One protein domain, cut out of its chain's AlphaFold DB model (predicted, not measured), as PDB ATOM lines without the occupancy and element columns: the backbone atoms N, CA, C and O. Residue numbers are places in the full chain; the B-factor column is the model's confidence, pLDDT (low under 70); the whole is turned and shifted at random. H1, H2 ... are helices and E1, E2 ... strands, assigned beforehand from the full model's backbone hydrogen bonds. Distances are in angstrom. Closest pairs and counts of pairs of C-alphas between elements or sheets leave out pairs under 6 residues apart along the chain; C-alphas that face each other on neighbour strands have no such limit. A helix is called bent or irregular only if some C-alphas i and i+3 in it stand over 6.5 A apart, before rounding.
ATOM      1  N   VAL A   2     187.151 156.854 219.344       46.81
ATOM      2  CA  VAL A   2     187.145 158.065 220.196       46.81
ATOM      3  C   VAL A   2     187.851 159.256 219.523       46.81
ATOM      4  O   VAL A   2     187.353 160.375 219.620       46.81
ATOM      5  N   ASP A   3     188.927 159.015 218.763       52.03
ATOM      6  CA  ASP A   3     189.654 160.072 218.038       52.03
ATOM      7  C   ASP A   3     188.766 160.809 217.035       52.03
ATOM      8  O   ASP A   3     188.755 162.031 217.012       52.03
ATOM      9  N   ASP A   4     187.928 160.095 216.278       57.06
ATOM     10  CA  ASP A   4     187.006 160.729 215.328       57.06
ATOM     11  C   ASP A   4     185.968 161.617 216.035       57.06
ATOM     12  O   ASP A   4     185.534 162.619 215.471       57.06
ATOM     13  N   LEU A   5     185.570 161.302 217.275       56.44
ATOM     14  CA  LEU A   5     184.635 162.135 218.038       56.44
ATOM     15  C   LEU A   5     185.318 163.410 218.555       56.44
ATOM     16  O   LEU A   5     184.760 164.498 218.425       56.44
ATOM     17  N   LEU A   6     186.536 163.280 219.091       58.34
ATOM     18  CA  LEU A   6     187.348 164.410 219.549       58.34
ATOM     19  C   LEU A   6     187.717 165.333 218.389       58.34
ATOM     20  O   LEU A   6     187.532 166.542 218.498       58.34
ATOM     21  N   LEU A   7     188.147 164.776 217.257       60.84
ATOM     22  CA  LEU A   7     188.418 165.537 216.043       60.84
ATOM     23  C   LEU A   7     187.138 166.227 215.545       60.84
ATOM     24  O   LEU A   7     187.142 167.418 215.260       60.84
ATOM     25  N   ASN A   8     185.995 165.545 215.525       64.19
ATOM     26  CA  ASN A   8     184.742 166.179 215.109       64.19
ATOM     27  C   ASN A   8     184.324 167.357 216.002       64.19
ATOM     28  O   ASN A   8     183.774 168.334 215.494       64.19
ATOM     29  N   VAL A   9     184.583 167.287 217.309       62.06
ATOM     30  CA  VAL A   9     184.300 168.386 218.245       62.06
ATOM     31  C   VAL A   9     185.324 169.514 218.094       62.06
ATOM     32  O   VAL A   9     184.933 170.674 217.992       62.06
ATOM     33  N   LEU A  10     186.615 169.188 218.012       66.12
ATOM     34  CA  LEU A  10     187.703 170.167 217.912       66.12
ATOM     35  C   LEU A  10     187.703 170.909 216.569       66.12
ATOM     36  O   LEU A  10     187.870 172.127 216.541       66.12
ATOM     37  N   PHE A  11     187.452 170.197 215.470       67.38
ATOM     38  CA  PHE A  11     187.426 170.741 214.109       67.38
ATOM     39  C   PHE A  11     186.035 171.235 213.679       67.38
ATOM     40  O   PHE A  11     185.854 171.653 212.538       67.38
ATOM     41  N   GLY A  12     185.021 171.170 214.551       70.75
ATOM     42  CA  GLY A  12     183.649 171.563 214.205       70.75
ATOM     43  C   GLY A  12     183.045 170.735 213.062       70.75
ATOM     44  O   GLY A  12     182.206 171.236 212.309       70.75
ATOM     45  N   ARG A  13     183.468 169.473 212.915       81.00
ATOM     46  CA  ARG A  13     183.143 168.559 211.802       81.00
ATOM     47  C   ARG A  13     183.613 169.055 210.424       81.00
ATOM     48  O   ARG A  13     182.912 168.848 209.438       81.00
ATOM     49  N   LEU A  14     184.759 169.738 210.364       81.94
ATOM     50  CA  LEU A  14     185.414 170.092 209.102       81.94
ATOM     51  C   LEU A  14     185.707 168.830 208.272       81.94
ATOM     52  O   LEU A  14     186.261 167.861 208.786       81.94
ATOM     53  N   SER A  15     185.355 168.859 206.989       82.94
ATOM     54  CA  SER A  15     185.481 167.727 206.069       82.94
ATOM     55  C   SER A  15     186.215 168.093 204.776       82.94
ATOM     56  O   SER A  15     186.335 169.263 204.406       82.94
ATOM     57  N   ALA A  16     186.659 167.079 204.026       81.06
ATOM     58  CA  ALA A  16     187.254 167.262 202.700       81.06
ATOM     59  C   ALA A  16     186.299 167.939 201.692       81.06
ATOM     60  O   ALA A  16     186.756 168.600 200.754       81.06
ATOM     61  N   THR A  17     184.982 167.793 201.874       82.25
ATOM     62  CA  THR A  17     183.956 168.472 201.066       82.25
ATOM     63  C   THR A  17     183.952 169.972 201.330       82.25
ATOM     64  O   THR A  17     183.852 170.762 200.393       82.25
ATOM     65  N   ASP A  18     184.145 170.374 202.585       84.06
ATOM     66  CA  ASP A  18     184.225 171.786 202.943       84.06
ATOM     67  C   ASP A  18     185.486 172.436 202.371       84.06
ATOM     68  O   ASP A  18     185.439 173.564 201.893       84.06
ATOM     69  N   VAL A  19     186.611 171.714 202.346       82.75
ATOM     70  CA  VAL A  19     187.836 172.192 201.683       82.75
ATOM     71  C   VAL A  19     187.610 172.338 200.177       82.75
ATOM     72  O   VAL A  19     188.023 173.335 199.589       82.75
ATOM     73  N   ALA A  20     186.910 171.387 199.544       82.50
ATOM     74  CA  ALA A  20     186.609 171.432 198.112       82.50
ATOM     75  C   ALA A  20     185.827 172.689 197.696       82.50
ATOM     76  O   ALA A  20     186.013 173.161 196.578       82.50
ATOM     77  N   LEU A  21     185.012 173.274 198.584       85.00
ATOM     78  CA  LEU A  21     184.324 174.548 198.331       85.00
ATOM     79  C   LEU A  21     185.299 175.670 197.952       85.00
ATOM     80  O   LEU A  21     185.005 176.467 197.062       85.00
ATOM     81  N   PHE A  22     186.455 175.731 198.615       84.69
ATOM     82  CA  PHE A  22     187.467 176.760 198.373       84.69
ATOM     83  C   PHE A  22     188.337 176.438 197.158       84.69
ATOM     84  O   PHE A  22     188.801 177.349 196.484       84.69
ATOM     85  N   LEU A  23     188.511 175.154 196.841       81.31
ATOM     86  CA  LEU A  23     189.297 174.712 195.686       81.31
ATOM     87  C   LEU A  23     188.528 174.851 194.372       81.31
ATOM     88  O   LEU A  23     189.076 175.285 193.367       81.31
ATOM     89  N   ASN A  24     187.230 174.553 194.399       75.31
ATOM     90  CA  ASN A  24     186.341 174.636 193.240       75.31
ATOM     91  C   ASN A  24     185.740 176.037 193.067       75.31
ATOM     92  O   ASN A  24     184.759 176.230 192.343       75.31
ATOM     93  N   SER A  25     186.289 177.030 193.768       68.19
ATOM     94  CA  SER A  25     185.770 178.385 193.747       68.19
ATOM     95  C   SER A  25     186.120 179.041 192.399       68.19
ATOM     96  O   SER A  25     187.251 179.417 192.122       68.19
ATOM     97  N   THR A  26     185.135 179.144 191.502       66.06
ATOM     98  CA  THR A  26     185.320 179.707 190.149       66.06
ATOM     99  C   THR A  26     185.297 181.233 190.154       66.06
ATOM    100  O   THR A  26     184.430 181.829 190.784       66.06
ATOM    101  N   GLY A  27     186.207 181.896 189.443       78.19
ATOM    102  CA  GLY A  27     186.242 183.361 189.349       78.19
ATOM    103  C   GLY A  27     187.469 183.957 190.030       78.19
ATOM    104  O   GLY A  27     188.586 183.572 189.698       78.19
ATOM    105  N   ILE A  28     187.266 184.929 190.923       85.81
ATOM    106  CA  ILE A  28     188.355 185.686 191.554       85.81
ATOM    107  C   ILE A  28     189.001 184.838 192.671       85.81
ATOM    108  O   ILE A  28     188.292 184.498 193.629       85.81
ATOM    109  N   PRO A  29     190.304 184.501 192.570       87.44
ATOM    110  CA  PRO A  29     191.015 183.735 193.592       87.44
ATOM    111  C   PRO A  29     191.015 184.437 194.948       87.44
ATOM    112  O   PRO A  29     191.007 185.660 195.020       87.44
ATOM    113  N   GLY A  30     191.010 183.673 196.032       88.19
ATOM    114  CA  GLY A  30     191.095 184.161 197.405       88.19
ATOM    115  C   GLY A  30     189.806 184.774 197.959       88.19
ATOM    116  O   GLY A  30     189.685 184.933 199.172       88.19
ATOM    117  N   VAL A  31     188.800 185.068 197.127       91.56
ATOM    118  CA  VAL A  31     187.598 185.800 197.571       91.56
ATOM    119  C   VAL A  31     186.792 185.043 198.620       91.56
ATOM    120  O   VAL A  31     186.281 185.655 199.553       91.56
ATOM    121  N   SER A  32     186.667 183.720 198.503       92.44
ATOM    122  CA  SER A  32     185.903 182.922 199.473       92.44
ATOM    123  C   SER A  32     186.574 182.917 200.852       92.44
ATOM    124  O   SER A  32     185.889 183.030 201.868       92.44
ATOM    125  N   LEU A  33     187.910 182.835 200.887       93.06
ATOM    126  CA  LEU A  33     188.699 182.923 202.121       93.06
ATOM    127  C   LEU A  33     188.641 184.328 202.714       93.06
ATOM    128  O   LEU A  33     188.405 184.482 203.911       93.06
ATOM    129  N   ALA A  34     188.797 185.346 201.870       93.12
ATOM    130  CA  ALA A  34     188.747 186.733 202.294       93.12
ATOM    131  C   ALA A  34     187.368 187.109 202.842       93.12
ATOM    132  O   ALA A  34     187.282 187.725 203.897       93.12
ATOM    133  N   ALA A  35     186.284 186.669 202.197       93.38
ATOM    134  CA  ALA A  35     184.930 186.864 202.706       93.38
ATOM    135  C   ALA A  35     184.720 186.167 204.058       93.38
ATOM    136  O   ALA A  35     184.165 186.778 204.970       93.38
ATOM    137  N   LEU A  36     185.177 184.917 204.208       93.88
ATOM    138  CA  LEU A  36     185.076 184.185 205.473       93.88
ATOM    139  C   LEU A  36     185.788 184.931 206.608       93.88
ATOM    140  O   LEU A  36     185.218 185.119 207.682       93.88
ATOM    141  N   GLU A  37     187.017 185.384 206.366       92.25
ATOM    142  CA  GLU A  37     187.797 186.072 207.386       92.25
ATOM    143  C   GLU A  37     187.316 187.495 207.667       92.25
ATOM    144  O   GLU A  37     187.241 187.882 208.831       92.25
ATOM    145  N   ALA A  38     186.936 188.260 206.643       91.56
ATOM    146  CA  ALA A  38     186.385 189.601 206.816       91.56
ATOM    147  C   ALA A  38     185.092 189.569 207.641       91.56
ATOM    148  O   ALA A  38     184.911 190.402 208.526       91.56
ATOM    149  N   ILE A  39     184.228 188.569 207.427       91.44
ATOM    150  CA  ILE A  39     183.040 188.359 208.268       91.44
ATOM    151  C   ILE A  39     183.438 187.996 209.705       91.44
ATOM    152  O   ILE A  39     182.783 188.433 210.648       91.44
ATOM    153  N   GLY A  40     184.516 187.235 209.903       88.81
ATOM    154  CA  GLY A  40     185.059 186.983 211.238       88.81
ATOM    155  C   GLY A  40     185.560 188.257 211.933       88.81
ATOM    156  O   GLY A  40     185.259 188.478 213.104       88.81
ATOM    157  N   LEU A  41     186.313 189.100 211.222       87.81
ATOM    158  CA  LEU A  41     186.956 190.300 211.774       87.81
ATOM    159  C   LEU A  41     185.974 191.443 212.029       87.81
ATOM    160  O   LEU A  41     186.003 192.055 213.095       87.81
ATOM    161  N   PHE A  42     185.127 191.731 211.047       85.50
ATOM    162  CA  PHE A  42     184.288 192.930 211.014       85.50
ATOM    163  C   PHE A  42     182.804 192.616 211.208       85.50
ATOM    164  O   PHE A  42     182.012 193.508 211.503       85.50
ATOM    165  N   GLY A  43     182.417 191.346 211.077       83.88
ATOM    166  CA  GLY A  43     181.019 190.936 211.053       83.88
ATOM    167  C   GLY A  43     180.411 191.071 209.667       83.88
ATOM    168  O   GLY A  43     181.048 191.498 208.705       83.88
ATOM    169  N   PHE A  44     179.146 190.682 209.561       88.06
ATOM    170  CA  PHE A  44     178.369 190.842 208.341       88.06
ATOM    171  C   PHE A  44     177.139 191.694 208.615       88.06
ATOM    172  O   PHE A  44     176.269 191.261 209.363       88.06
ATOM    173  N   PHE A  45     177.046 192.856 207.970       82.88
ATOM    174  CA  PHE A  45     175.861 193.713 208.012       82.88
ATOM    175  C   PHE A  45     175.113 193.702 206.673       82.88
ATOM    176  O   PHE A  45     173.923 193.391 206.620       82.88
ATOM    177  N   ASN A  46     175.814 193.973 205.569       88.50
ATOM    178  CA  ASN A  46     175.294 193.832 204.209       88.50
ATOM    179  C   ASN A  46     176.426 193.567 203.193       88.50
ATOM    180  O   ASN A  46     177.612 193.642 203.517       88.50
ATOM    181  N   PHE A  47     176.065 193.233 201.948       92.06
ATOM    182  CA  PHE A  47     177.048 192.935 200.896       92.06
ATOM    183  C   PHE A  47     177.890 194.142 200.442       92.06
ATOM    184  O   PHE A  47     179.082 193.941 200.223       92.06
ATOM    185  N   PRO A  48     177.336 195.362 200.286       91.50
ATOM    186  CA  PRO A  48     178.147 196.551 200.006       91.50
ATOM    187  C   PRO A  48     179.233 196.824 201.053       91.50
ATOM    188  O   PRO A  48     180.375 197.089 200.699       91.50
ATOM    189  N   GLU A  49     178.902 196.712 202.334       90.38
ATOM    190  CA  GLU A  49     179.852 196.918 203.426       90.38
ATOM    191  C   GLU A  49     180.918 195.823 203.451       90.38
ATOM    192  O   GLU A  49     182.102 196.124 203.575       90.38
ATOM    193  N   LEU A  50     180.532 194.563 203.222       90.75
ATOM    194  CA  LEU A  50     181.499 193.479 203.061       90.75
ATOM    195  C   LEU A  50     182.452 193.734 201.881       90.75
ATOM    196  O   LEU A  50     183.650 193.514 202.015       90.75
ATOM    197  N   ALA A  51     181.946 194.215 200.742       92.31
ATOM    198  CA  ALA A  51     182.784 194.572 199.599       92.31
ATOM    199  C   ALA A  51     183.765 195.700 199.939       92.31
ATOM    200  O   ALA A  51     184.935 195.618 199.571       92.31
ATOM    201  N   ASN A  52     183.318 196.714 200.684       91.62
ATOM    202  CA  ASN A  52     184.177 197.799 201.157       91.62
ATOM    203  C   ASN A  52     185.273 197.288 202.102       91.62
ATOM    204  O   ASN A  52     186.431 197.667 201.944       91.62
ATOM    205  N   ASN A  53     184.940 196.371 203.016       89.88
ATOM    206  CA  ASN A  53     185.913 195.733 203.913       89.88
ATOM    207  C   ASN A  53     186.964 194.899 203.159       89.88
ATOM    208  O   ASN A  53     188.048 194.667 203.684       89.88
ATOM    209  N   LEU A  54     186.660 194.472 201.929       89.75
ATOM    210  CA  LEU A  54     187.570 193.766 201.019       89.75
ATOM    211  C   LEU A  54     188.266 194.710 200.016       89.75
ATOM    212  O   LEU A  54     188.727 194.267 198.967       89.75
ATOM    213  N   GLY A  55     188.316 196.013 200.304       83.19
ATOM    214  CA  GLY A  55     188.995 197.009 199.468       83.19
ATOM    215  C   GLY A  55     188.126 197.646 198.376       83.19
ATOM    216  O   GLY A  55     188.652 198.361 197.527       83.19
ATOM    217  N   GLY A  56     186.810 197.407 198.367       80.62
ATOM    218  CA  GLY A  56     185.835 198.099 197.508       80.62
ATOM    219  C   GLY A  56     185.883 197.741 196.016       80.62
ATOM    220  O   GLY A  56     185.052 198.213 195.243       80.62
ATOM    221  N   SER A  57     186.821 196.892 195.595       76.44
ATOM    222  CA  SER A  57     187.038 196.498 194.196       76.44
ATOM    223  C   SER A  57     186.130 195.353 193.724       76.44
ATOM    224  O   SER A  57     186.046 195.074 192.527       76.44
ATOM    225  N   ILE A  58     185.429 194.685 194.646       86.25
ATOM    226  CA  ILE A  58     184.589 193.520 194.352       86.25
ATOM    227  C   ILE A  58     183.121 193.931 194.261       86.25
ATOM    228  O   ILE A  58     182.576 194.559 195.167       86.25
ATOM    229  N   ASN A  59     182.432 193.492 193.207       88.75
ATOM    230  CA  ASN A  59     180.988 193.682 193.101       88.75
ATOM    231  C   ASN A  59     180.254 192.888 194.211       88.75
ATOM    232  O   ASN A  59     180.436 191.669 194.301       88.75
ATOM    233  N   PRO A  60     179.361 193.517 195.003       89.12
ATOM    234  CA  PRO A  60     178.548 192.837 196.020       89.12
ATOM    235  C   PRO A  60     177.785 191.605 195.503       89.12
ATOM    236  O   PRO A  60     177.566 190.639 196.238       89.12
ATOM    237  N   SER A  61     177.407 191.606 194.223       88.50
ATOM    238  CA  SER A  61     176.723 190.491 193.558       88.50
ATOM    239  C   SER A  61     177.606 189.246 193.434       88.50
ATOM    240  O   SER A  61     177.090 188.133 193.480       88.50
ATOM    241  N   THR A  62     178.929 189.419 193.346       87.75
ATOM    242  CA  THR A  62     179.919 188.331 193.316       87.75
ATOM    243  C   THR A  62     180.123 187.713 194.700       87.75
ATOM    244  O   THR A  62     180.403 186.521 194.812       87.75
ATOM    245  N   LEU A  63     179.937 188.493 195.771       90.19
ATOM    246  CA  LEU A  63     180.085 188.021 197.154       90.19
ATOM    247  C   LEU A  63     178.883 187.206 197.630       90.19
ATOM    248  O   LEU A  63     179.047 186.254 198.389       90.19
ATOM    249  N   ARG A  64     177.673 187.536 197.166       91.00
ATOM    250  CA  ARG A  64     176.436 186.850 197.569       91.00
ATOM    251  C   ARG A  64     176.480 185.320 197.438       91.00
ATOM    252  O   ARG A  64     176.254 184.665 198.457       91.00
ATOM    253  N   PRO A  65     176.791 184.731 196.268       90.25
ATOM    254  CA  PRO A  65     176.853 183.277 196.138       90.25
ATOM    255  C   PRO A  65     177.967 182.656 196.993       90.25
ATOM    256  O   PRO A  65     177.813 181.535 197.472       90.25
ATOM    257  N   ARG A  66     179.067 183.381 197.252       90.06
ATOM    258  CA  ARG A  66     180.161 182.910 198.119       90.06
ATOM    259  C   ARG A  66     179.733 182.820 199.572       90.06
ATOM    260  O   ARG A  66     179.897 181.778 200.191       90.06
ATOM    261  N   VAL A  67     179.135 183.887 200.093       91.75
ATOM    262  CA  VAL A  67     178.631 183.918 201.470       91.75
ATOM    263  C   VAL A  67     177.556 182.849 201.667       91.75
ATOM    264  O   VAL A  67     177.590 182.136 202.662       91.75
ATOM    265  N   GLN A  68     176.653 182.663 200.699       90.62
ATOM    266  CA  GLN A  68     175.656 181.587 200.755       90.62
ATOM    267  C   GLN A  68     176.297 180.195 200.776       90.62
ATOM    268  O   GLN A  68     175.895 179.361 201.581       90.62
ATOM    269  N   ALA A  69     177.315 179.946 199.949       90.25
ATOM    270  CA  ALA A  69     178.043 178.680 199.973       90.25
ATOM    271  C   ALA A  69     178.724 178.441 201.334       90.25
ATOM    272  O   ALA A  69     178.649 177.336 201.865       90.25
ATOM    273  N   LEU A  70     179.319 179.478 201.935       92.12
ATOM    274  CA  LEU A  70     179.938 179.405 203.264       92.12
ATOM    275  C   LEU A  70     178.919 179.105 204.375       92.12
ATOM    276  O   LEU A  70     179.224 178.351 205.297       92.12
ATOM    277  N   VAL A  71     177.707 179.657 204.287       91.38
ATOM    278  CA  VAL A  71     176.608 179.344 205.217       91.38
ATOM    279  C   VAL A  71     176.158 177.893 205.048       91.38
ATOM    280  O   VAL A  71     176.068 177.162 206.030       91.38
ATOM    281  N   THR A  72     175.940 177.442 203.810       89.31
ATOM    282  CA  THR A  72     175.533 176.057 203.516       89.31
ATOM    283  C   THR A  72     176.585 175.039 203.962       89.31
ATOM    284  O   THR A  72     176.235 173.974 204.462       89.31
ATOM    285  N   ALA A  73     177.872 175.377 203.844       88.44
ATOM    286  CA  ALA A  73     178.983 174.557 204.327       88.44
ATOM    287  C   ALA A  73     179.189 174.629 205.854       88.44
ATOM    288  O   ALA A  73     180.120 174.026 206.388       88.44
ATOM    289  N   GLY A  74     178.361 175.388 206.581       89.25
ATOM    290  CA  GLY A  74     178.481 175.554 208.030       89.25
ATOM    291  C   GLY A  74     179.752 176.286 208.467       89.25
ATOM    292  O   GLY A  74     180.155 176.161 209.617       89.25
ATOM    293  N   MET A  75     180.401 177.026 207.562       90.69
ATOM    294  CA  MET A  75     181.547 177.888 207.871       90.69
ATOM    295  C   MET A  75     181.092 179.197 208.518       90.69
ATOM    296  O   MET A  75     181.801 179.754 209.360       90.69
ATOM    297  N   LEU A  76     179.885 179.643 208.168       91.38
ATOM    298  CA  LEU A  76     179.199 180.781 208.763       91.38
ATOM    299  C   LEU A  76     177.907 180.328 209.448       91.38
ATOM    300  O   LEU A  76     177.176 179.489 208.929       91.38
ATOM    301  N   GLU A  77     177.606 180.942 210.584       88.69
ATOM    302  CA  GLU A  77     176.382 180.749 211.356       88.69
ATOM    303  C   GLU A  77     175.524 182.017 211.312       88.69
ATOM    304  O   GLU A  77     176.039 183.135 211.222       88.69
ATOM    305  N   THR A  78     174.204 181.853 211.385       82.81
ATOM    306  CA  THR A  78     173.268 182.975 211.522       82.81
ATOM    307  C   THR A  78     173.097 183.321 212.997       82.81
ATOM    308  O   THR A  78     172.778 182.463 213.817       82.81
ATOM    309  N   ALA A  79     173.312 184.586 213.362       71.31
ATOM    310  CA  ALA A  79     173.028 185.043 214.716       71.31
ATOM    311  C   ALA A  79     171.507 185.158 214.937       71.31
ATOM    312  O   ALA A  79     170.780 185.666 214.089       71.31
ATOM    313  N   LEU A  80     171.023 184.734 216.111       60.75
ATOM    314  CA  LEU A  80     169.595 184.685 216.489       60.75
ATOM    315  C   LEU A  80     168.865 186.046 216.485       60.75
ATOM    316  O   LEU A  80     167.649 186.091 216.664       60.75
ATOM    317  N   ARG A  81     169.580 187.165 216.323       51.09
ATOM    318  CA  ARG A  81     169.008 188.515 216.270       51.09
ATOM    319  C   ARG A  81     169.722 189.307 215.176       51.09
ATOM    320  O   ARG A  81     170.899 189.616 215.323       51.09
ATOM    321  N   ALA A  82     168.967 189.639 214.130       54.34
ATOM    322  CA  ALA A  82     169.403 190.218 212.858       54.34
ATOM    323  C   ALA A  82     170.138 189.226 211.940       54.34
ATOM    324  O   ALA A  82     170.828 188.325 212.396       54.34
ATOM    325  N   SER A  83     169.949 189.396 210.629       58.81
ATOM    326  CA  SER A  83     170.566 188.659 209.518       58.81
ATOM    327  C   SER A  83     172.083 188.888 209.437       58.81
ATOM    328  O   SER A  83     172.618 189.304 208.412       58.81
ATOM    329  N   LEU A  84     172.758 188.669 210.559       76.19
ATOM    330  CA  LEU A  84     174.178 188.842 210.770       76.19
ATOM    331  C   LEU A  84     174.804 187.454 210.702       76.19
ATOM    332  O   LEU A  84     174.461 186.562 211.485       76.19
ATOM    333  N   TYR A  85     175.711 187.272 209.751       86.75
ATOM    334  CA  TYR A  85     176.555 186.087 209.709       86.75
ATOM    335  C   TYR A  85     177.727 186.253 210.671       86.75
ATOM    336  O   TYR A  85     178.316 187.330 210.784       86.75
ATOM    337  N   ARG A  86     178.069 185.165 211.355       86.44
ATOM    338  CA  ARG A  86     179.247 185.048 212.213       86.44
ATOM    339  C   ARG A  86     180.068 183.846 211.788       86.44
ATOM    340  O   ARG A  86     179.519 182.864 211.298       86.44
ATOM    341  N   ILE A  87     181.380 183.913 211.983       89.00
ATOM    342  CA  ILE A  87     182.247 182.770 211.703       89.00
ATOM    343  C   ILE A  87     182.038 181.663 212.744       89.00
ATOM    344  O   ILE A  87     182.180 181.891 213.951       89.00
ATOM    345  N   SER A  88     181.712 180.465 212.259       89.38
ATOM    346  CA  SER A  88     181.567 179.253 213.075       89.38
ATOM    347  C   SER A  88     182.911 178.789 213.640       89.38
ATOM    348  O   SER A  88     183.976 179.196 213.164       89.38
ATOM    349  N   GLN A  89     182.888 177.851 214.591       85.88
ATOM    350  CA  GLN A  89     184.110 177.167 215.029       85.88
ATOM    351  C   GLN A  89     184.825 176.468 213.860       85.88
ATOM    352  O   GLN A  89     186.044 176.572 213.729       85.88
ATOM    353  N   ARG A  90     184.068 175.821 212.963       88.00
ATOM    354  CA  ARG A  90     184.600 175.146 211.768       88.00
ATOM    355  C   ARG A  90     185.362 176.115 210.861       88.00
ATOM    356  O   ARG A  90     186.478 175.817 210.446       88.00
ATOM    357  N   GLY A  91     184.783 177.288 210.603       89.38
ATOM    358  CA  GLY A  91     185.392 178.338 209.783       89.38
ATOM    359  C   GLY A  91     186.705 178.854 210.362       89.38
ATOM    360  O   GLY A  91     187.671 179.048 209.626       89.38
ATOM    361  N   ARG A  92     186.780 179.011 211.687       88.56
ATOM    362  CA  ARG A  92     188.012 179.443 212.370       88.56
ATOM    363  C   ARG A  92     189.111 178.416 212.230       88.56
ATOM    364  O   ARG A  92     190.217 178.763 211.834       88.56
ATOM    365  N   VAL A  93     188.797 177.160 212.539       87.19
ATOM    366  CA  VAL A  93     189.772 176.072 212.479       87.19
ATOM    367  C   VAL A  93     190.278 175.893 211.052       87.19
ATOM    368  O   VAL A  93     191.473 175.706 210.840       87.19
ATOM    369  N   PHE A  94     189.400 176.043 210.059       90.00
ATOM    370  CA  PHE A  94     189.809 176.040 208.662       90.00
ATOM    371  C   PHE A  94     190.787 177.181 208.332       90.00
ATOM    372  O   PHE A  94     191.843 176.924 207.761       90.00
ATOM    373  N   LEU A  95     190.512 178.422 208.752       90.75
ATOM    374  CA  LEU A  95     191.438 179.546 208.544       90.75
ATOM    375  C   LEU A  95     192.763 179.384 209.310       90.75
ATOM    376  O   LEU A  95     193.817 179.758 208.794       90.75
ATOM    377  N   GLN A  96     192.741 178.782 210.502       86.62
ATOM    378  CA  GLN A  96     193.956 178.415 211.238       86.62
ATOM    379  C   GLN A  96     194.780 177.381 210.462       86.62
ATOM    380  O   GLN A  96     195.990 177.545 210.318       86.62
ATOM    381  N   LEU A  97     194.134 176.359 209.899       85.81
ATOM    382  CA  LEU A  97     194.785 175.354 209.061       85.81
ATOM    383  C   LEU A  97     195.388 175.983 207.795       85.81
ATOM    384  O   LEU A  97     196.551 175.732 207.482       85.81
ATOM    385  N   CYS A  98     194.658 176.877 207.124       87.69
ATOM    386  CA  CYS A  98     195.173 177.677 206.011       87.69
ATOM    387  C   CYS A  98     196.423 178.480 206.405       87.69
ATOM    388  O   CYS A  98     197.407 178.506 205.661       87.69
ATOM    389  N   ASN A  99     196.420 179.103 207.588       86.12
ATOM    390  CA  ASN A  99     197.572 179.840 208.098       86.12
ATOM    391  C   ASN A  99     198.787 178.922 208.304       86.12
ATOM    392  O   ASN A  99     199.877 179.248 207.833       86.12
ATOM    393  N   LEU A 100     198.597 177.768 208.953       81.12
ATOM    394  CA  LEU A 100     199.651 176.781 209.214       81.12
ATOM    395  C   LEU A 100     200.279 176.258 207.917       81.12
ATOM    396  O   LEU A 100     201.505 176.248 207.793       81.12
ATOM    397  N   ILE A 101     199.446 175.908 206.931       79.12
ATOM    398  CA  ILE A 101     199.895 175.461 205.606       79.12
ATOM    399  C   ILE A 101     200.682 176.576 204.908       79.12
ATOM    400  O   ILE A 101     201.782 176.338 204.412       79.12
ATOM    401  N   SER A 102     200.162 177.810 204.908       78.50
ATOM    402  CA  SER A 102     200.807 178.940 204.221       78.50
ATOM    403  C   SER A 102     202.182 179.292 204.789       78.50
ATOM    404  O   SER A 102     203.053 179.754 204.059       78.50
ATOM    405  N   ARG A 103     202.391 179.065 206.092       74.62
ATOM    406  CA  ARG A 103     203.657 179.339 206.781       74.62
ATOM    407  C   ARG A 103     204.690 178.228 206.610       74.62
ATOM    408  O   ARG A 103     205.772 178.353 207.174       74.62
ATOM    409  N   GLN A 104     204.362 177.162 205.873       65.31
ATOM    410  CA  GLN A 104     205.229 175.997 205.665       65.31
ATOM    411  C   GLN A 104     205.790 175.445 206.988       65.31
ATOM    412  O   GLN A 104     206.946 175.023 207.062       65.31
ATOM    413  N   GLN A 105     204.988 175.480 208.062       63.94
ATOM    414  CA  GLN A 105     205.422 174.929 209.342       63.94
ATOM    415  C   GLN A 105     205.690 173.428 209.205       63.94
ATOM    416  O   GLN A 105     205.091 172.751 208.368       63.94
ATOM    417  N   VAL A 106     206.616 172.910 210.019       63.81
ATOM    418  CA  VAL A 106     206.925 171.477 210.043       63.81
ATOM    419  C   VAL A 106     205.629 170.717 210.316       63.81
ATOM    420  O   VAL A 106     205.043 170.855 211.389       63.81
ATOM    421  N   ILE A 107     205.185 169.935 209.331       68.25
ATOM    422  CA  ILE A 107     204.014 169.072 209.460       68.25
ATOM    423  C   ILE A 107     204.390 167.980 210.459       68.25
ATOM    424  O   ILE A 107     205.166 167.077 210.152       68.25
ATOM    425  N   ASN A 108     203.902 168.119 211.688       71.44
ATOM    426  CA  ASN A 108     204.021 167.081 212.702       71.44
ATOM    427  C   ASN A 108     203.034 165.935 212.393       71.44
ATOM    428  O   ASN A 108     202.174 166.054 211.520       71.44
ATOM    429  N   ALA A 109     203.162 164.809 213.100       73.75
ATOM    430  CA  ALA A 109     202.340 163.623 212.842       73.75
ATOM    431  C   ALA A 109     200.827 163.896 212.976       73.75
ATOM    432  O   ALA A 109     200.031 163.362 212.212       73.75
ATOM    433  N   GLU A 110     200.431 164.769 213.902       72.62
ATOM    434  CA  GLU A 110     199.028 165.140 214.116       72.62
ATOM    435  C   GLU A 110     198.471 165.961 212.948       72.62
ATOM    436  O   GLU A 110     197.400 165.653 212.425       72.62
ATOM    437  N   LEU A 111     199.218 166.967 212.480       74.94
ATOM    438  CA  LEU A 111     198.838 167.758 211.314       74.94
ATOM    439  C   LEU A 111     198.806 166.898 210.049       74.94
ATOM    440  O   LEU A 111     197.919 167.090 209.226       74.94
ATOM    441  N   ALA A 112     199.709 165.924 209.909       75.75
ATOM    442  CA  ALA A 112     199.687 164.979 208.794       75.75
ATOM    443  C   ALA A 112     198.366 164.192 208.739       75.75
ATOM    444  O   ALA A 112     197.712 164.172 207.698       75.75
ATOM    445  N   ILE A 113     197.925 163.640 209.874       75.56
ATOM    446  CA  ILE A 113     196.650 162.911 209.979       75.56
ATOM    447  C   ILE A 113     195.463 163.822 209.629       75.56
ATOM    448  O   ILE A 113     194.538 163.406 208.928       75.56
ATOM    449  N   ILE A 114     195.483 165.077 210.092       79.19
ATOM    450  CA  ILE A 114     194.434 166.060 209.783       79.19
ATOM    451  C   ILE A 114     194.405 166.368 208.281       79.19
ATOM    452  O   ILE A 114     193.332 166.370 207.681       79.19
ATOM    453  N   LEU A 115     195.563 166.605 207.661       80.62
ATOM    454  CA  LEU A 115     195.660 166.893 206.230       80.62
ATOM    455  C   LEU A 115     195.145 165.716 205.396       80.62
ATOM    456  O   LEU A 115     194.279 165.923 204.547       80.62
ATOM    457  N   GLU A 116     195.570 164.489 205.702       79.75
ATOM    458  CA  GLU A 116     195.095 163.284 205.011       79.75
ATOM    459  C   GLU A 116     193.569 163.140 205.099       79.75
ATOM    460  O   GLU A 116     192.904 162.892 204.091       79.75
ATOM    461  N   ARG A 117     192.980 163.383 206.279       80.38
ATOM    462  CA  ARG A 117     191.519 163.366 206.473       80.38
ATOM    463  C   ARG A 117     190.783 164.440 205.674       80.38
ATOM    464  O   ARG A 117     189.644 164.221 205.264       80.38
ATOM    465  N   LEU A 118     191.423 165.579 205.430       79.75
ATOM    466  CA  LEU A 118     190.896 166.660 204.596       79.75
ATOM    467  C   LEU A 118     191.186 166.464 203.099       79.75
ATOM    468  O   LEU A 118     190.863 167.344 202.298       79.75
ATOM    469  N   ALA A 119     191.752 165.313 202.718       78.56
ATOM    470  CA  ALA A 119     192.237 165.018 201.372       78.56
ATOM    471  C   ALA A 119     193.278 166.042 200.879       78.56
ATOM    472  O   ALA A 119     193.294 166.425 199.708       78.56
ATOM    473  N   LEU A 120     194.143 166.489 201.789       75.25
ATOM    474  CA  LEU A 120     195.308 167.331 201.543       75.25
ATOM    475  C   LEU A 120     196.572 166.495 201.778       75.25
ATOM    476  O   LEU A 120     196.635 165.714 202.722       75.25
ATOM    477  N   ASP A 121     197.583 166.636 200.924       73.75
ATOM    478  CA  ASP A 121     198.817 165.860 201.093       73.75
ATOM    479  C   ASP A 121     199.602 166.316 202.332       73.75
ATOM    480  O   ASP A 121     199.782 167.513 202.570       73.75
ATOM    481  N   ALA A 122     200.101 165.358 203.107       60.12
ATOM    482  CA  ALA A 122     200.914 165.588 204.294       60.12
ATOM    483  C   ALA A 122     202.425 165.611 203.995       60.12
ATOM    484  O   ALA A 122     203.218 165.971 204.867       60.12
ATOM    485  N   SER A 123     202.844 165.252 202.775       60.44
ATOM    486  CA  SER A 123     204.264 165.164 202.428       60.44
ATOM    487  C   SER A 123     204.990 166.521 202.507       60.44
ATOM    488  O   SER A 123     204.433 167.596 202.239       60.44
ATOM    489  N   ARG A 124     206.258 166.497 202.935       49.41
ATOM    490  CA  ARG A 124     207.091 167.700 203.066       49.41
ATOM    491  C   ARG A 124     207.473 168.194 201.671       49.41
ATOM    492  O   ARG A 124     208.137 167.480 200.926       49.41
ATOM    493  N   GLU A 125     207.066 169.412 201.319       52.81
ATOM    494  CA  GLU A 125     207.375 169.981 200.005       52.81
ATOM    495  C   GLU A 125     208.771 170.624 199.968       52.81
ATOM    496  O   GLU A 125     209.177 171.263 200.943       52.81
ATOM    497  N   PRO A 126     209.489 170.532 198.835       42.53
ATOM    498  CA  PRO A 126     210.541 171.482 198.509       42.53
ATOM    499  C   PRO A 126     209.914 172.854 198.213       42.53
ATOM    500  O   PRO A 126     208.895 172.951 197.530       42.53
ATOM    501  N   ILE A 127     210.526 173.916 198.737       46.12
ATOM    502  CA  ILE A 127     210.069 175.303 198.592       46.12
ATOM    503  C   ILE A 127     210.059 175.664 197.097       46.12
ATOM    504  O   ILE A 127     211.116 175.857 196.501       46.12
ATOM    505  N   GLN A 128     208.879 175.751 196.481       48.81
ATOM    506  CA  GLN A 128     208.699 176.310 195.139       48.81
ATOM    507  C   GLN A 128     207.808 177.547 195.227       48.81
ATOM    508  O   GLN A 128     206.827 177.569 195.973       48.81
ATOM    509  N   ALA A 129     208.171 178.593 194.484       45.91
ATOM    510  CA  ALA A 129     207.357 179.793 194.362       45.91
ATOM    511  C   ALA A 129     206.013 179.432 193.709       45.91
ATOM    512  O   ALA A 129     205.972 178.739 192.696       45.91
ATOM    513  N   PHE A 130     204.909 179.904 194.292       51.47
ATOM    514  CA  PHE A 130     203.544 179.632 193.815       51.47
ATOM    515  C   PHE A 130     203.224 180.290 192.452       51.47
ATOM    516  O   PHE A 130     202.152 180.067 191.885       51.47
ATOM    517  N   GLU A 131     204.149 181.087 191.914       46.44
ATOM    518  CA  GLU A 131     204.077 181.741 190.606       46.44
ATOM    519  C   GLU A 131     204.322 180.716 189.485       46.44
ATOM    520  O   GLU A 131     205.445 180.511 189.041       46.44
ATOM    521  N   GLY A 132     203.270 180.023 189.047       45.72
ATOM    522  CA  GLY A 132     203.347 179.093 187.903       45.72
ATOM    523  C   GLY A 132     202.442 177.864 187.991       45.72
ATOM    524  O   GLY A 132     202.386 177.051 187.070       45.72
ATOM    525  N   LEU A 133     201.692 177.721 189.084       52.09
ATOM    526  CA  LEU A 133     200.911 176.520 189.382       52.09
ATOM    527  C   LEU A 133     199.728 176.248 188.430       52.09
ATOM    528  O   LEU A 133     199.224 175.131 188.389       52.09
ATOM    529  N   ARG A 134     199.270 177.246 187.664       48.78
ATOM    530  CA  ARG A 134     198.098 177.096 186.783       48.78
ATOM    531  C   ARG A 134     198.318 176.120 185.621       48.78
ATOM    532  O   ARG A 134     197.337 175.592 185.113       48.78
ATOM    533  N   GLU A 135     199.565 175.889 185.208       45.38
ATOM    534  CA  GLU A 135     199.883 175.173 183.960       45.38
ATOM    535  C   GLU A 135     200.438 173.752 184.153       45.38
ATOM    536  O   GLU A 135     200.550 173.014 183.178       45.38
ATOM    537  N   THR A 136     200.767 173.317 185.376       48.09
ATOM    538  CA  THR A 136     201.559 172.083 185.588       48.09
ATOM    539  C   THR A 136     200.887 170.967 186.390       48.09
ATOM    540  O   THR A 136     201.551 169.989 186.732       48.09
ATOM    541  N   LEU A 137     199.592 171.042 186.707       50.53
ATOM    542  CA  LEU A 137     199.030 170.172 187.746       50.53
ATOM    543  C   LEU A 137     197.894 169.277 187.258       50.53
ATOM    544  O   LEU A 137     196.856 169.739 186.793       50.53
ATOM    545  N   GLY A 138     198.124 167.969 187.389       48.16
ATOM    546  CA  GLY A 138     197.165 166.915 187.088       48.16
ATOM    547  C   GLY A 138     196.009 166.814 188.090       48.16
ATOM    548  O   GLY A 138     196.077 167.291 189.222       48.16
ATOM    549  N   VAL A 139     194.959 166.145 187.614       55.38
ATOM    550  CA  VAL A 139     193.635 165.910 188.212       55.38
ATOM    551  C   VAL A 139     193.683 165.594 189.719       55.38
ATOM    552  O   VAL A 139     194.222 164.571 190.126       55.38
ATOM    553  N   ASP A 140     193.089 166.481 190.525       59.72
ATOM    554  CA  ASP A 140     192.535 166.288 191.885       59.72
ATOM    555  C   ASP A 140     193.359 165.533 192.959       59.72
ATOM    556  O   ASP A 140     192.824 165.082 193.974       59.72
ATOM    557  N   ALA A 141     194.679 165.426 192.798       72.00
ATOM    558  CA  ALA A 141     195.551 164.800 193.792       72.00
ATOM    559  C   ALA A 141     195.611 165.609 195.116       72.00
ATOM    560  O   ALA A 141     195.615 166.842 195.081       72.00
ATOM    561  N   PRO A 142     195.754 164.973 196.299       74.88
ATOM    562  CA  PRO A 142     195.821 165.678 197.590       74.88
ATOM    563  C   PRO A 142     196.888 166.786 197.667       74.88
ATOM    564  O   PRO A 142     196.693 167.813 198.321       74.88
ATOM    565  N   LEU A 143     198.005 166.621 196.949       74.50
ATOM    566  CA  LEU A 143     199.068 167.625 196.858       74.50
ATOM    567  C   LEU A 143     198.625 168.838 196.040       74.50
ATOM    568  O   LEU A 143     198.861 169.979 196.436       74.50
ATOM    569  N   HIS A 144     197.922 168.599 194.931       75.81
ATOM    570  CA  HIS A 144     197.320 169.655 194.124       75.81
ATOM    571  C   HIS A 144     196.355 170.492 194.966       75.81
ATOM    572  O   HIS A 144     196.460 171.716 195.003       75.81
ATOM    573  N   ARG A 145     195.487 169.819 195.729       79.94
ATOM    574  CA  ARG A 145     194.526 170.458 196.633       79.94
ATOM    575  C   ARG A 145     195.223 171.332 197.681       79.94
ATOM    576  O   ARG A 145     194.798 172.465 197.900       79.94
ATOM    577  N   ARG A 146     196.331 170.865 198.272       79.75
ATOM    578  CA  ARG A 146     197.119 171.658 199.235       79.75
ATOM    579  C   ARG A 146     197.765 172.883 198.599       79.75
ATOM    580  O   ARG A 146     197.678 173.972 199.164       79.75
ATOM    581  N   ARG A 147     198.395 172.729 197.433       79.62
ATOM    582  CA  ARG A 147     199.047 173.857 196.756       79.62
ATOM    583  C   ARG A 147     198.042 174.899 196.284       79.62
ATOM    584  O   ARG A 147     198.291 176.090 196.443       79.62
ATOM    585  N   TRP A 148     196.902 174.457 195.752       81.56
ATOM    586  CA  TRP A 148     195.827 175.353 195.344       81.56
ATOM    587  C   TRP A 148     195.255 176.115 196.540       81.56
ATOM    588  O   TRP A 148     195.082 177.327 196.470       81.56
ATOM    589  N   LEU A 149     195.072 175.448 197.684       85.81
ATOM    590  CA  LEU A 149     194.688 176.127 198.922       85.81
ATOM    591  C   LEU A 149     195.732 177.171 199.353       85.81
ATOM    592  O   LEU A 149     195.369 178.269 199.764       85.81
ATOM    593  N   GLY A 150     197.026 176.858 199.230       85.06
ATOM    594  CA  GLY A 150     198.108 177.815 199.476       85.06
ATOM    595  C   GLY A 150     198.043 179.036 198.553       85.06
ATOM    596  O   GLY A 150     198.166 180.167 199.023       85.06
ATOM    597  N   PHE A 151     197.781 178.822 197.263       85.12
ATOM    598  CA  PHE A 151     197.568 179.892 196.286       85.12
ATOM    599  C   PHE A 151     196.368 180.780 196.650       85.12
ATOM    600  O   PHE A 151     196.508 182.001 196.680       85.12
ATOM    601  N   GLU A 152     195.223 180.189 197.003       88.31
ATOM    602  CA  GLU A 152     194.028 180.919 197.451       88.31
ATOM    603  C   GLU A 152     194.326 181.798 198.681       88.31
ATOM    604  O   GLU A 152     193.873 182.940 198.751       88.31
ATOM    605  N   VAL A 153     195.134 181.309 199.632       89.25
ATOM    606  CA  VAL A 153     195.561 182.077 200.817       89.25
ATOM    607  C   VAL A 153     196.454 183.260 200.436       89.25
ATOM    608  O   VAL A 153     196.278 184.363 200.954       89.25
ATOM    609  N   VAL A 154     197.417 183.054 199.533       87.38
ATOM    610  CA  VAL A 154     198.298 184.133 199.058       87.38
ATOM    611  C   VAL A 154     197.497 185.197 198.309       87.38
ATOM    612  O   VAL A 154     197.669 186.382 198.592       87.38
ATOM    613  N   ALA A 155     196.596 184.785 197.413       88.50
ATOM    614  CA  ALA A 155     195.712 185.692 196.685       88.50
ATOM    615  C   ALA A 155     194.835 186.498 197.649       88.50
ATOM    616  O   ALA A 155     194.776 187.719 197.566       88.50
ATOM    617  N   ALA A 156     194.237 185.841 198.644       89.31
ATOM    618  CA  ALA A 156     193.387 186.513 199.615       89.31
ATOM    619  C   ALA A 156     194.125 187.593 200.430       89.31
ATOM    620  O   ALA A 156     193.605 188.694 200.617       89.31
ATOM    621  N   ARG A 157     195.360 187.306 200.863       89.75
ATOM    622  CA  ARG A 157     196.228 188.279 201.549       89.75
ATOM    623  C   ARG A 157     196.606 189.448 200.645       89.75
ATOM    624  O   ARG A 157     196.517 190.598 201.065       89.75
ATOM    625  N   LYS A 158     197.055 189.146 199.426       88.81
ATOM    626  CA  LYS A 158     197.589 190.135 198.483       88.81
ATOM    627  C   LYS A 158     196.500 191.052 197.930       88.81
ATOM    628  O   LYS A 158     196.699 192.261 197.887       88.81
ATOM    629  N   ASP A 159     195.372 190.475 197.530       89.06
ATOM    630  CA  ASP A 159     194.360 191.167 196.735       89.06
ATOM    631  C   ASP A 159     193.257 191.794 197.604       89.06
ATOM    632  O   ASP A 159     192.643 192.775 197.188       89.06
ATOM    633  N   PHE A 160     193.027 191.277 198.822       89.94
ATOM    634  CA  PHE A 160     191.972 191.768 199.730       89.94
ATOM    635  C   PHE A 160     192.471 192.200 201.111       89.94
ATOM    636  O   PHE A 160     191.668 192.626 201.937       89.94
ATOM    637  N   GLY A 161     193.773 192.090 201.388       86.25
ATOM    638  CA  GLY A 161     194.370 192.587 202.630       86.25
ATOM    639  C   GLY A 161     193.943 191.841 203.898       86.25
ATOM    640  O   GLY A 161     194.121 192.365 204.998       86.25
ATOM    641  N   VAL A 162     193.376 190.635 203.776       87.81
ATOM    642  CA  VAL A 162     192.959 189.834 204.936       87.81
ATOM    643  C   VAL A 162     194.149 189.067 205.549       87.81
ATOM    644  O   VAL A 162     195.045 188.646 204.817       87.81
ATOM    645  N   PRO A 163     194.222 188.879 206.882       84.69
ATOM    646  CA  PRO A 163     195.419 188.339 207.545       84.69
ATOM    647  C   PRO A 163     195.620 186.815 207.391       84.69
ATOM    648  O   PRO A 163     196.752 186.318 207.348       84.69
ATOM    649  N   ILE A 164     194.528 186.068 207.298       76.12
ATOM    650  CA  ILE A 164     194.348 184.611 207.318       76.12
ATOM    651  C   ILE A 164     195.018 184.014 208.536       76.12
ATOM    652  O   ILE A 164     196.044 183.347 208.441       76.12
ATOM    653  N   SER A 165     194.480 184.333 209.706       75.50
ATOM    654  CA  SER A 165     194.984 183.838 210.988       75.50
ATOM    655  C   SER A 165     194.007 182.899 211.686       75.50
ATOM    656  O   SER A 165     194.434 182.094 212.513       75.50
ATOM    657  N   GLY A 166     192.710 182.989 211.368       65.06
ATOM    658  CA  GLY A 166     191.670 182.296 212.127       65.06
ATOM    659  C   GLY A 166     191.369 182.938 213.489       65.06
ATOM    660  O   GLY A 166     190.797 182.273 214.353       65.06
ATOM    661  N   GLY A 167     191.762 184.203 213.696       68.44
ATOM    662  CA  GLY A 167     191.477 184.986 214.904       68.44
ATOM    663  C   GLY A 167     192.724 185.530 215.630       68.44
ATOM    664  O   GLY A 167     193.829 185.456 215.077       68.44
ATOM    665  N   PRO A 168     192.560 186.089 216.852       65.25
ATOM    666  CA  PRO A 168     191.296 186.217 217.591       65.25
ATOM    667  C   PRO A 168     190.318 187.173 216.894       65.25
ATOM    668  O   PRO A 168     190.721 188.218 216.387       65.25
TER     669      PRO A 168
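What this domain is: This is residues 2 to 168 of the 187 residues of an uncharacterized protein of Actinobacteria bacterium (UniProt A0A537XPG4). Steeply crossed helices pack into one body: H3, H4 and H5 form one end with the small strand hairpin E1 and E2 on H3 and H5, and the long helix H8 packs on H3, H6 and H2. H1 and H7 lie at the edge away from H4, and the loop of residues 118 to 141 swings outward between H7 and H8. The printed part has 167 residues, mostly helix, in the order H1, H2, H3, H4, H5, E1, E2, H6, H7, H8; the sheet E1 - E2 is antiparallel. It is compact, with a radius of gyration of the C-alphas of 15.6 A and spans of 43 by 42 by 27 A.

How they stand to each other: E1, residues 76 to 78, and E2, residues 85 to 87, form an antiparallel hairpin at 138 degrees; N 77 and O 86, 2.8 A apart, are within hydrogen-bond range. The closest C-alphas of E2 and H3, residues 31 to 42, are Ile 87 and Gly 40, 5.1 A apart. H5, residues 60 to 72, touches residues 31 to 36 of H3 about perpendicular, at 82 degrees, the closest C-alphas being Arg 66 and Ser 32, 5.9 A. H4, residues 47 to 53, touches H3 at 81 degrees, about perpendicular, with C-alphas Asn 53 and Ala 38 closest at 6.8 A. H8, residues 142 to 160, touches H3 with its residues 152 to 160 at a steep tilt of 55 degrees, the same way; the closest C-alphas, Ala 156 and Ala 34, are 5.4 A apart. H6, residues 89 to 102, touches H8 about perpendicular, at 84 degrees, with C-alphas Ser 102 and Gly 150 closest at 5.6 A. H2, residues 16 to 23, touches residues 145 to 152 of H8, with C-alphas Leu 23 and Leu 149 closest at 6.4 A. H1, residues 2 to 10, and H7, residues 109 to 117, touch no helix, but each is near H6. In H1, H3, H4, H6, H7 and H8 every O i to N i+4 pair is within hydrogen-bond range; H2 has 3 of 4 and H5 7 of 9.

Where its parts are: H1 begins at C-alpha 2, (187.145, 158.065, 220.196), and E1 at C-alpha 76, (179.199, 180.781, 208.763). H8 is 26.5 A long and ends at C-alpha 160, (191.972, 191.768, 199.730). H6 measures 20.0 A, H5 18.6 A and H3 15.6 A. H5 is only just irregular, with C-alphas 62 and 65 6.6 A apart.

The domain as a whole: The C-alphas farthest apart, those of Arg 81 and Pro 126, are 48.3 A apart. The printed part has no cut, and the link from H7 to H8, 24 residues, is long. Mean pLDDT of the printed part is 77.7; 42 residues are under 70, among them 2 to 11 and 122 to 140.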